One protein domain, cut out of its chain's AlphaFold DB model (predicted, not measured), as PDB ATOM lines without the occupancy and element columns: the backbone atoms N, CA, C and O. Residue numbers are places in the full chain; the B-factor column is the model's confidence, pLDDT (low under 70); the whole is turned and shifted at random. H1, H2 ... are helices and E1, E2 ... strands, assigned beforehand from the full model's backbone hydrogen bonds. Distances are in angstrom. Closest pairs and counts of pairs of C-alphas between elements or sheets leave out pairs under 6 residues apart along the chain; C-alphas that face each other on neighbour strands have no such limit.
ATOM      1  N   TYR A 243     152.757 206.833 142.969       90.19
ATOM      2  CA  TYR A 243     152.717 206.406 144.370       90.19
ATOM      3  C   TYR A 243     151.890 207.400 145.185       90.19
ATOM      4  O   TYR A 243     152.221 208.582 145.240       90.19
ATOM      5  N   LEU A 244     150.846 206.912 145.852       91.12
ATOM      6  CA  LEU A 244     150.076 207.681 146.827       91.12
ATOM      7  C   LEU A 244     150.867 207.796 148.140       91.12
ATOM      8  O   LEU A 244     151.277 206.780 148.698       91.12
ATOM      9  N   ILE A 245     151.090 209.024 148.617       89.94
ATOM     10  CA  ILE A 245     151.796 209.313 149.879       89.94
ATOM     11  C   ILE A 245     150.804 209.714 150.976       89.94
ATOM     12  O   ILE A 245     150.959 209.288 152.119       89.94
ATOM     13  N   ASN A 246     149.807 210.543 150.653       87.56
ATOM     14  CA  ASN A 246     148.813 211.023 151.615       87.56
ATOM     15  C   ASN A 246     147.463 211.284 150.930       87.56
ATOM     16  O   ASN A 246     147.404 212.013 149.940       87.56
ATOM     17  N   ASP A 247     146.399 210.717 151.494       91.50
ATOM     18  CA  ASP A 247     145.007 210.746 151.028       91.50
ATOM     19  C   ASP A 247     144.038 211.430 152.018       91.50
ATOM     20  O   ASP A 247     142.828 211.438 151.801       91.50
ATOM     21  N   GLN A 248     144.551 211.987 153.122       83.75
ATOM     22  CA  GLN A 248     143.738 212.432 154.264       83.75
ATOM     23  C   GLN A 248     142.896 213.696 154.001       83.75
ATOM     24  O   GLN A 248     142.016 214.018 154.802       83.75
ATOM     25  N   ASP A 249     143.146 214.414 152.904       85.00
ATOM     26  CA  ASP A 249     142.287 215.501 152.426       85.00
ATOM     27  C   ASP A 249     141.340 214.994 151.322       85.00
ATOM     28  O   ASP A 249     141.695 214.145 150.509       85.00
ATOM     29  N   ASN A 250     140.108 215.510 151.279       82.62
ATOM     30  CA  ASN A 250     139.090 215.048 150.326       82.62
ATOM     31  C   ASN A 250     139.271 215.602 148.900       82.62
ATOM     32  O   ASN A 250     138.601 215.124 147.982       82.62
ATOM     33  N   TYR A 251     140.122 216.614 148.727       80.69
ATOM     34  CA  TYR A 251     140.311 217.358 147.484       80.69
ATOM     35  C   TYR A 251     141.740 217.264 146.949       80.69
ATOM     36  O   TYR A 251     141.896 217.199 145.733       80.69
ATOM     37  N   TRP A 252     142.764 217.226 147.811       88.81
ATOM     38  CA  TRP A 252     144.177 217.260 147.401       88.81
ATOM     39  C   TRP A 252     144.987 216.102 147.985       88.81
ATOM     40  O   TRP A 252     145.245 216.048 149.186       88.81
ATOM     41  N   TRP A 253     145.443 215.189 147.128       91.06
ATOM     42  CA  TRP A 253     146.265 214.045 147.528       91.06
ATOM     43  C   TRP A 253     147.732 214.289 147.195       91.06
ATOM     44  O   TRP A 253     148.060 214.767 146.109       91.06
ATOM     45  N   LEU A 254     148.623 213.950 148.128       91.00
ATOM     46  CA  LEU A 254     150.067 214.018 147.919       91.00
ATOM     47  C   LEU A 254     150.519 212.733 147.224       91.00
ATOM     48  O   LEU A 254     150.334 211.638 147.767       91.00
ATOM     49  N   ILE A 255     151.138 212.866 146.054       91.69
ATOM     50  CA  ILE A 255     151.655 211.748 145.263       91.69
ATOM     51  C   ILE A 255     153.129 211.943 144.905       91.69
ATOM     52  O   ILE A 255     153.666 213.046 144.996       91.69
ATOM     53  N   LYS A 256     153.784 210.861 144.478       90.69
ATOM     54  CA  LYS A 256     155.057 210.871 143.741       90.69
ATOM     55  C   LYS A 256     154.791 210.334 142.334       90.69
ATOM     56  O   LYS A 256     154.344 209.187 142.220       90.69
ATOM     57  N   LYS A 257     155.086 211.105 141.279       89.94
ATOM     58  CA  LYS A 257     155.060 210.574 139.901       89.94
ATOM     59  C   LYS A 257     156.048 209.412 139.787       89.94
ATOM     60  O   LYS A 257     157.129 209.465 140.377       89.94
ATOM     61  N   LEU A 258     155.705 208.349 139.060       86.00
ATOM     62  CA  LEU A 258     156.680 207.286 138.804       86.00
ATOM     63  C   LEU A 258     157.757 207.800 137.845       86.00
ATOM     64  O   LEU A 258     157.448 208.343 136.788       86.00
ATOM     65  N   THR A 259     159.021 207.565 138.189       87.50
ATOM     66  CA  THR A 259     160.132 207.755 137.250       87.50
ATOM     67  C   THR A 259     159.948 206.852 136.032       87.50
ATOM     68  O   THR A 259     159.397 205.756 136.141       87.50
ATOM     69  N   LYS A 260     160.491 207.234 134.879       83.50
ATOM     70  CA  LYS A 260     160.536 206.433 133.649       83.50
ATOM     71  C   LYS A 260     161.018 204.996 133.882       83.50
ATOM     72  O   LYS A 260     160.517 204.076 133.245       83.50
ATOM     73  N   GLN A 261     161.943 204.772 134.820       81.38
ATOM     74  CA  GLN A 261     162.399 203.424 135.182       81.38
ATOM     75  C   GLN A 261     161.311 202.614 135.906       81.38
ATOM     76  O   GLN A 261     161.079 201.461 135.549       81.38
ATOM     77  N   GLU A 262     160.614 203.215 136.874       86.56
ATOM     78  CA  GLU A 262     159.472 202.602 137.569       86.56
ATOM     79  C   GLU A 262     158.282 202.400 136.599       86.56
ATOM     80  O   GLU A 262     157.645 201.344 136.621       86.56
ATOM     81  N   ARG A 263     158.021 203.355 135.686       83.75
ATOM     82  CA  ARG A 263     157.002 203.255 134.617       83.75
ATOM     83  C   ARG A 263     157.280 202.076 133.677       83.75
ATOM     84  O   ARG A 263     156.372 201.285 133.411       83.75
ATOM     85  N   VAL A 264     158.525 201.917 133.218       80.00
ATOM     86  CA  VAL A 264     158.956 200.762 132.407       80.00
ATOM     87  C   VAL A 264     158.788 199.460 133.186       80.00
ATOM     88  O   VAL A 264     158.171 198.537 132.665       80.00
ATOM     89  N   GLN A 265     159.256 199.387 134.437       82.00
ATOM     90  CA  GLN A 265     159.164 198.169 135.254       82.00
ATOM     91  C   GLN A 265     157.711 197.723 135.474       82.00
ATOM     92  O   GLN A 265     157.389 196.579 135.154       82.00
ATOM     93  N   LEU A 266     156.806 198.619 135.895       82.31
ATOM     94  CA  LEU A 266     155.377 198.286 136.006       82.31
ATOM     95  C   LEU A 266     154.770 197.856 134.667       82.31
ATOM     96  O   LEU A 266     153.890 196.994 134.636       82.31
ATOM     97  N   THR A 267     155.214 198.451 133.560       78.25
ATOM     98  CA  THR A 267     154.745 198.082 132.219       78.25
ATOM     99  C   THR A 267     155.229 196.684 131.840       78.25
ATOM    100  O   THR A 267     154.431 195.898 131.334       78.25
ATOM    101  N   THR A 268     156.477 196.320 132.140       79.06
ATOM    102  CA  THR A 268     157.008 194.962 131.946       79.06
ATOM    103  C   THR A 268     156.299 193.940 132.838       79.06
ATOM    104  O   THR A 268     155.876 192.901 132.337       79.06
ATOM    105  N   GLU A 269     156.098 194.232 134.127       78.12
ATOM    106  CA  GLU A 269     155.409 193.337 135.072       78.12
ATOM    107  C   GLU A 269     153.947 193.085 134.677       78.12
ATOM    108  O   GLU A 269     153.493 191.938 134.649       78.12
ATOM    109  N   ARG A 270     153.206 194.137 134.306       75.62
ATOM    110  CA  ARG A 270     151.820 194.013 133.817       75.62
ATOM    111  C   ARG A 270     151.745 193.262 132.485       75.62
ATOM    112  O   ARG A 270     150.781 192.533 132.257       75.62
ATOM    113  N   ASN A 271     152.761 193.398 131.631       67.75
ATOM    114  CA  ASN A 271     152.825 192.771 130.309       67.75
ATOM    115  C   ASN A 271     153.602 191.443 130.267       67.75
ATOM    116  O   ASN A 271     153.922 190.977 129.177       67.75
ATOM    117  N   LEU A 272     153.795 190.749 131.398       59.91
ATOM    118  CA  LEU A 272     154.378 189.390 131.455       59.91
ATOM    119  C   LEU A 272     153.643 188.321 130.605       59.91
ATOM    120  O   LEU A 272     154.116 187.191 130.507       59.91
ATOM    121  N   ASN A 273     152.501 188.659 129.991       54.91
ATOM    122  CA  ASN A 273     151.745 187.812 129.059       54.91
ATOM    123  C   ASN A 273     151.582 188.410 127.639       54.91
ATOM    124  O   ASN A 273     150.867 187.821 126.828       54.91
ATOM    125  N   LYS A 274     152.198 189.560 127.323       55.41
ATOM    126  CA  LYS A 274     152.181 190.168 125.978       55.41
ATOM    127  C   LYS A 274     153.531 189.998 125.280       55.41
ATOM    128  O   LYS A 274     154.577 189.940 125.919       55.41
ATOM    129  N   SER A 275     153.499 189.891 123.955       51.12
ATOM    130  CA  SER A 275     154.695 189.757 123.123       51.12
ATOM    131  C   SER A 275     155.476 191.070 123.041       51.12
ATOM    132  O   SER A 275     154.898 192.154 122.972       51.12
ATOM    133  N   GLU A 276     156.805 190.958 122.950       57.22
ATOM    134  CA  GLU A 276     157.753 192.078 122.795       57.22
ATOM    135  C   GLU A 276     157.412 193.008 121.617       57.22
ATOM    136  O   GLU A 276     157.816 194.163 121.594       57.22
ATOM    137  N   GLN A 277     156.650 192.507 120.642       51.47
ATOM    138  CA  GLN A 277     156.239 193.232 119.446       51.47
ATOM    139  C   GLN A 277     155.157 194.293 119.722       51.47
ATOM    140  O   GLN A 277     155.216 195.359 119.122       51.47
ATOM    141  N   GLU A 278     154.233 194.067 120.669       55.06
ATOM    142  CA  GLU A 278     153.199 195.062 121.021       55.06
ATOM    143  C   GLU A 278     153.738 196.196 121.915       55.06
ATOM    144  O   GLU A 278     153.176 197.289 121.939       55.06
ATOM    145  N   LEU A 279     154.847 195.964 122.631       55.59
ATOM    146  CA  LEU A 279     155.498 196.983 123.467       55.59
ATOM    147  C   LEU A 279     156.154 198.111 122.651       55.59
ATOM    148  O   LEU A 279     156.392 199.177 123.206       55.59
ATOM    149  N   ASN A 280     156.413 197.895 121.355       53.88
ATOM    150  CA  ASN A 280     157.018 198.890 120.460       53.88
ATOM    151  C   ASN A 280     155.985 199.707 119.660       53.88
ATOM    152  O   ASN A 280     156.368 200.603 118.916       53.88
ATOM    153  N   GLU A 281     154.692 199.385 119.766       55.72
ATOM    154  CA  GLU A 281     153.608 200.076 119.042       55.72
ATOM    155  C   GLU A 281     152.676 200.852 119.999       55.72
ATOM    156  O   GLU A 281     151.917 201.722 119.574       55.72
ATOM    157  N   ALA A 282     152.758 200.590 121.308       49.50
ATOM    158  CA  ALA A 282     151.906 201.174 122.346       49.50
ATOM    159  C   ALA A 282     152.428 202.510 122.933       49.50
ATOM    160  O   ALA A 282     152.414 202.695 124.147       49.50
ATOM    161  N   GLY A 283     152.834 203.446 122.067       51.75
ATOM    162  CA  GLY A 283     153.018 204.867 122.396       51.75
ATOM    163  C   GLY A 283     154.320 205.252 123.116       51.75
ATOM    164  O   GLY A 283     154.392 205.241 124.345       51.75
ATOM    165  N   ASP A 284     155.302 205.744 122.351       51.97
ATOM    166  CA  ASP A 284     156.565 206.320 122.858       51.97
ATOM    167  C   ASP A 284     156.372 207.472 123.866       51.97
ATOM    168  O   ASP A 284     157.249 207.737 124.689       51.97
ATOM    169  N   GLU A 285     155.210 208.129 123.839       57.31
ATOM    170  CA  GLU A 285     154.786 209.179 124.775       57.31
ATOM    171  C   GLU A 285     154.910 208.744 126.246       57.31
ATOM    172  O   GLU A 285     155.429 209.489 127.074       57.31
ATOM    173  N   TYR A 286     154.565 207.492 126.571       58.88
ATOM    174  CA  TYR A 286     154.681 206.965 127.940       58.88
ATOM    175  C   TYR A 286     156.130 206.689 128.383       58.88
ATOM    176  O   TYR A 286     156.376 206.417 129.564       58.88
ATOM    177  N   LEU A 287     157.079 206.748 127.442       57.94
ATOM    178  CA  LEU A 287     158.514 206.548 127.636       57.94
ATOM    179  C   LEU A 287     159.325 207.840 127.473       57.94
ATOM    180  O   LEU A 287     160.546 207.807 127.660       57.94
ATOM    181  N   LEU A 288     158.704 208.979 127.169       59.28
ATOM    182  CA  LEU A 288     159.344 210.276 127.375       59.28
ATOM    183  C   LEU A 288     159.547 210.508 128.880       59.28
ATOM    184  O   LEU A 288     158.764 210.056 129.714       59.28
ATOM    185  N   SER A 289     160.682 211.117 129.219       60.19
ATOM    186  CA  SER A 289     161.006 211.478 130.599       60.19
ATOM    187  C   SER A 289     160.417 212.854 130.839       60.19
ATOM    188  O   SER A 289     160.909 213.824 130.269       60.19
ATOM    189  N   ASP A 290     159.375 212.932 131.654       67.00
ATOM    190  CA  ASP A 290     158.831 214.209 132.097       67.00
ATOM    191  C   ASP A 290     159.892 214.930 132.937       67.00
ATOM    192  O   ASP A 290     160.649 214.299 133.677       67.00
ATOM    193  N   GLU A 291     159.889 216.258 132.920       71.69
ATOM    194  CA  GLU A 291     160.685 217.074 133.853       71.69
ATOM    195  C   GLU A 291     160.211 216.900 135.313       71.69
ATOM    196  O   GLU A 291     160.906 217.263 136.261       71.69
ATOM    197  N   GLU A 292     159.041 216.278 135.499       73.69
ATOM    198  CA  GLU A 292     158.449 215.903 136.782       73.69
ATOM    199  C   GLU A 292     158.650 214.415 137.154       73.69
ATOM    200  O   GLU A 292     158.012 213.920 138.085       73.69
ATOM    201  N   ASP A 293     159.520 213.674 136.460       82.88
ATOM    202  CA  ASP A 293     159.821 212.270 136.775       82.88
ATOM    203  C   ASP A 293     160.285 212.104 138.235       82.88
ATOM    204  O   ASP A 293     161.317 212.628 138.655       82.88
ATOM    205  N   GLY A 294     159.530 211.350 139.037       81.50
ATOM    206  CA  GLY A 294     159.828 211.182 140.462       81.50
ATOM    207  C   GLY A 294     159.448 212.368 141.360       81.50
ATOM    208  O   GLY A 294     159.647 212.264 142.574       81.50
ATOM    209  N   LYS A 295     158.893 213.461 140.815       86.88
ATOM    210  CA  LYS A 295     158.462 214.647 141.575       86.88
ATOM    211  C   LYS A 295     157.365 214.284 142.576       86.88
ATOM    212  O   LYS A 295     156.427 213.549 142.256       86.88
ATOM    213  N   ILE A 296     157.490 214.823 143.788       88.31
ATOM    214  CA  ILE A 296     156.472 214.754 144.840       88.31
ATOM    215  C   ILE A 296     155.639 216.032 144.796       88.31
ATOM    216  O   ILE A 296     156.203 217.125 144.780       88.31
ATOM    217  N   GLY A 297     154.314 215.896 144.823       89.50
ATOM    218  CA  GLY A 297     153.407 217.037 144.818       89.50
ATOM    219  C   GLY A 297     151.937 216.663 144.972       89.50
ATOM    220  O   GLY A 297     151.555 215.492 144.923       89.50
ATOM    221  N   PHE A 298     151.116 217.677 145.212       89.25
ATOM    222  CA  PHE A 298     149.675 217.586 145.332       89.25
ATOM    223  C   PHE A 298     149.012 217.477 143.960       89.25
ATOM    224  O   PHE A 298     149.413 218.120 142.986       89.25
ATOM    225  N   VAL A 299     147.967 216.664 143.919       88.94
ATOM    226  CA  VAL A 299     147.121 216.391 142.761       88.94
ATOM    227  C   VAL A 299     145.663 216.415 143.234       88.94
ATOM    228  O   VAL A 299     145.384 215.909 144.326       88.94
ATOM    229  N   PRO A 300     144.711 216.962 142.454       87.56
ATOM    230  CA  PRO A 300     143.295 216.849 142.783       87.56
ATOM    231  C   PRO A 300     142.885 215.376 142.891       87.56
ATOM    232  O   PRO A 300     143.116 214.608 141.957       87.56
ATOM    233  N   ALA A 301     142.239 214.975 143.990       83.25
ATOM    234  CA  ALA A 301     141.796 213.592 144.216       83.25
ATOM    235  C   ALA A 301     140.991 213.041 143.019       83.25
ATOM    236  O   ALA A 301     141.171 211.898 142.597       83.25
ATOM    237  N   GLU A 302     140.210 213.915 142.375       82.06
ATOM    238  CA  GLU A 302     139.444 213.638 141.161       82.06
ATOM    239  C   GLU A 302     140.272 213.001 140.016       82.06
ATOM    240  O   GLU A 302     139.742 212.174 139.261       82.06
ATOM    241  N   CYS A 303     141.549 213.370 139.870       80.94
ATOM    242  CA  CYS A 303     142.456 212.867 138.830       80.94
ATOM    243  C   CYS A 303     142.922 211.422 139.081       80.94
ATOM    244  O   CYS A 303     143.268 210.719 138.129       80.94
ATOM    245  N   LEU A 304     142.926 211.001 140.349       80.69
ATOM    246  CA  LEU A 304     143.438 209.714 140.833       80.69
ATOM    247  C   LEU A 304     142.318 208.694 141.073       80.69
ATOM    248  O   LEU A 304     142.542 207.490 140.975       80.69
ATOM    249  N   GLU A 305     141.105 209.174 141.349       79.94
ATOM    250  CA  GLU A 305     139.910 208.351 141.522       79.94
ATOM    251  C   GLU A 305     139.571 207.500 140.296       79.94
ATOM    252  O   GLU A 305     139.338 207.999 139.185       79.94
ATOM    253  N   THR A 306     139.362 206.208 140.537       80.44
ATOM    254  CA  THR A 306     138.667 205.353 139.581       80.44
ATOM    255  C   THR A 306     137.219 205.815 139.393       80.44
ATOM    256  O   THR A 306     136.588 206.440 140.252       80.44
ATOM    257  N   TYR A 307     136.624 205.416 138.267       77.25
ATOM    258  CA  TYR A 307     135.193 205.604 138.013       77.25
ATOM    259  C   TYR A 307     134.301 205.028 139.135       77.25
ATOM    260  O   TYR A 307     133.241 205.583 139.420       77.25
ATOM    261  N   GLY A 308     134.739 203.953 139.804       82.62
ATOM    262  CA  GLY A 308     134.019 203.338 140.922       82.62
ATOM    263  C   GLY A 308     134.003 204.203 142.183       82.62
ATOM    264  O   GLY A 308     132.941 204.389 142.775       82.62
ATOM    265  N   GLU A 309     135.141 204.781 142.568       83.75
ATOM    266  CA  GLU A 309     135.252 205.659 143.746       83.75
ATOM    267  C   GLU A 309     134.508 206.979 143.531       83.75
ATOM    268  O   GLU A 309     133.744 207.416 144.397       83.75
ATOM    269  N   ARG A 310     134.619 207.552 142.329       82.19
ATOM    270  CA  ARG A 310     133.860 208.742 141.933       82.19
ATOM    271  C   ARG A 310     132.346 208.497 141.969       82.19
ATOM    272  O   ARG A 310     131.596 209.327 142.485       82.19
ATOM    273  N   LEU A 311     131.881 207.342 141.474       84.38
ATOM    274  CA  LEU A 311     130.479 206.923 141.613       84.38
ATOM    275  C   LEU A 311     130.078 206.722 143.078       84.38
ATOM    276  O   LEU A 311     128.968 207.099 143.453       84.38
ATOM    277  N   ALA A 312     130.950 206.146 143.908       86.00
ATOM    278  CA  ALA A 312     130.682 205.962 145.330       86.00
ATOM    279  C   ALA A 312     130.486 207.313 146.034       86.00
ATOM    280  O   ALA A 312     129.462 207.491 146.696       86.00
ATOM    281  N   ARG A 313     131.372 208.299 145.819       84.94
ATOM    282  CA  ARG A 313     131.202 209.647 146.389       84.94
ATOM    283  C   ARG A 313     129.940 210.338 145.867       84.94
ATOM    284  O   ARG A 313     129.189 210.889 146.666       84.94
ATOM    285  N   LEU A 314     129.652 210.251 144.565       85.81
ATOM    286  CA  LEU A 314     128.423 210.811 143.984       85.81
ATOM    287  C   LEU A 314     127.155 210.179 144.585       85.81
ATOM    288  O   LEU A 314     126.170 210.879 144.818       85.81
ATOM    289  N   ASN A 315     127.169 208.873 144.856       89.44
ATOM    290  CA  ASN A 315     126.055 208.179 145.500       89.44
ATOM    291  C   ASN A 315     125.936 208.540 146.988       89.44
ATOM    292  O   ASN A 315     124.821 208.748 147.459       89.44
ATOM    293  N   CYS A 316     127.048 208.687 147.716       87.75
ATOM    294  CA  CYS A 316     127.043 209.208 149.086       87.75
ATOM    295  C   CYS A 316     126.452 210.623 149.143       87.75
ATOM    296  O   CYS A 316     125.520 210.847 149.910       87.75
ATOM    297  N   PHE A 317     126.903 211.532 148.275       87.69
ATOM    298  CA  PHE A 317     126.367 212.891 148.167       87.69
ATOM    299  C   PHE A 317     124.865 212.895 147.843       87.69
ATOM    300  O   PHE A 317     124.085 213.535 148.540       87.69
ATOM    301  N   LYS A 318     124.419 212.118 146.844       90.56
ATOM    302  CA  LYS A 318     122.986 211.990 146.519       90.56
ATOM    303  C   LYS A 318     122.159 211.451 147.687       90.56
ATOM    304  O   LYS A 318     121.053 211.933 147.908       90.56
ATOM    305  N   ASN A 319     122.679 210.483 148.440       89.62
ATOM    306  CA  ASN A 319     122.010 209.973 149.638       89.62
ATOM    307  C   ASN A 319     121.934 211.042 150.741       89.62
ATOM    308  O   ASN A 319     120.897 211.168 151.385       89.62
ATOM    309  N   GLU A 320     122.986 211.841 150.925       91.12
ATOM    310  CA  GLU A 320     123.016 212.946 151.890       91.12
ATOM    311  C   GLU A 320     122.003 214.050 151.528       91.12
ATOM    312  O   GLU A 320     121.248 214.499 152.388       91.12
ATOM    313  N   GLU A 321     121.905 214.436 150.252       90.19
ATOM    314  CA  GLU A 321     120.903 215.399 149.763       90.19
ATOM    315  C   GLU A 321     119.461 214.867 149.883       90.19
ATOM    316  O   GLU A 321     118.538 215.620 150.212       90.19
ATOM    317  N   LEU A 322     119.246 213.560 149.693       87.06
ATOM    318  CA  LEU A 322     117.953 212.911 149.951       87.06
ATOM    319  C   LEU A 322     117.611 212.881 151.453       87.06
ATOM    320  O   LEU A 322     116.450 213.064 151.827       87.06
ATOM    321  N   GLU A 323     118.595 212.709 152.337       88.25
ATOM    322  CA  GLU A 323     118.392 212.774 153.792       88.25
ATOM    323  C   GLU A 323     118.186 214.211 154.306       88.25
ATOM    324  O   GLU A 323     117.381 214.415 155.218       88.25
ATOM    325  N   LYS A 324     118.807 215.223 153.685       89.56
ATOM    326  CA  LYS A 324     118.522 216.650 153.941       89.56
ATOM    327  C   LYS A 324     117.108 217.029 153.500       89.56
ATOM    328  O   LYS A 324     116.308 217.477 154.316       89.56
ATOM    329  N   SER A 325     116.765 216.786 152.237       81.94
ATOM    330  CA  SER A 325     115.456 217.164 151.681       81.94
ATOM    331  C   SER A 325     114.284 216.455 152.374       81.94
ATOM    332  O   SER A 325     113.285 217.095 152.705       81.94
ATOM    333  N   SER A 326     114.412 215.163 152.701       81.62
ATOM    334  CA  SER A 326     113.396 214.456 153.499       81.62
ATOM    335  C   SER A 326     113.298 214.972 154.943       81.62
ATOM    336  O   SER A 326     112.194 215.062 155.487       81.62
ATOM    337  N   ARG A 327     114.412 215.394 155.559       80.25
ATOM    338  CA  ARG A 327     114.409 216.067 156.868       80.25
ATOM    339  C   ARG A 327     113.702 217.423 156.817       80.25
ATOM    340  O   ARG A 327     112.910 217.711 157.715       80.25
ATOM    341  N   ASP A 328     113.927 218.225 155.783       78.31
ATOM    342  CA  ASP A 328     113.329 219.560 155.663       78.31
ATOM    343  C   ASP A 328     111.818 219.505 155.385       78.31
ATOM    344  O   ASP A 328     111.061 220.328 155.911       78.31
TER     345      ASP A 328
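Overview. This is residues 243 to 328 of the 723 residues of a protein of Candida tenuis (strain ATCC 10573 / BCRC 21748 / CBS 615 / JCM 9827 / NBRC 10315 / NRRL Y-1498 / VKM Y-70) (UniProt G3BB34). A small sheet of three strands has a long helix, H4, reaching away past one end as an arm, with residues 311 to 328 sticking out free; past the other end, H1, a loose loop and the short H2 fold out and back. The printed part has 86 residues, with E1, E2, H1, H2, E3, H3 and H4 in that order. The sheet runs E1, E2, E3, antiparallel throughout, and the class is mixed, helices and strands. The whole is extended, with a radius of gyration of the C-alphas of 18.8 A and spans of 61 by 28 by 18 A, the arm making much of the length.

Along the chain. Find C-alpha 243 at (152.717, 206.406, 144.370), where E1 begins, residues 243 to 246. E2 is residues 252 to 257, 14.8 A long; H1 is 260 to 270, 15.2 A. H2 is 284 to 287, E3 is 296 to 300, 13.5 A, and H3 is 301 to 304. H4, 307 to 328, runs 31.4 A to C-alpha 328 at (113.329, 219.560, 155.663).

Arrangement. Look first at the hairpin E1 and E2, where N 243 and O 256 are 2.9 A apart, within hydrogen-bond range. E3 is antiparallel to E2 at 136 degrees, with N 253 and O 299 at 2.9 A. H3 only grazes the sheet; the closest C-alphas of E2 and H3, Trp 252 and Ala 301, are 5.4 A apart. H3 and H4 are close but not clearly touching, Glu 302 and Arg 310 being closest at 7.5 A between C-alphas. H1 and H2 touch, with C-alphas 260 and 287 closest at 6.3 A. H1 and H4 are apart. Every O i to N i+4 pair is within hydrogen-bond range in H1 and H4; H2 and H3 are too short for one.

Size, cuts and confidence. The C-alphas farthest apart, Gln 277 and Asp 328, stand 62.0 A apart. The printed part has no cut. The link H1 to H2 is long, and residues 271 to 290 are under pLDDT 70 in this model.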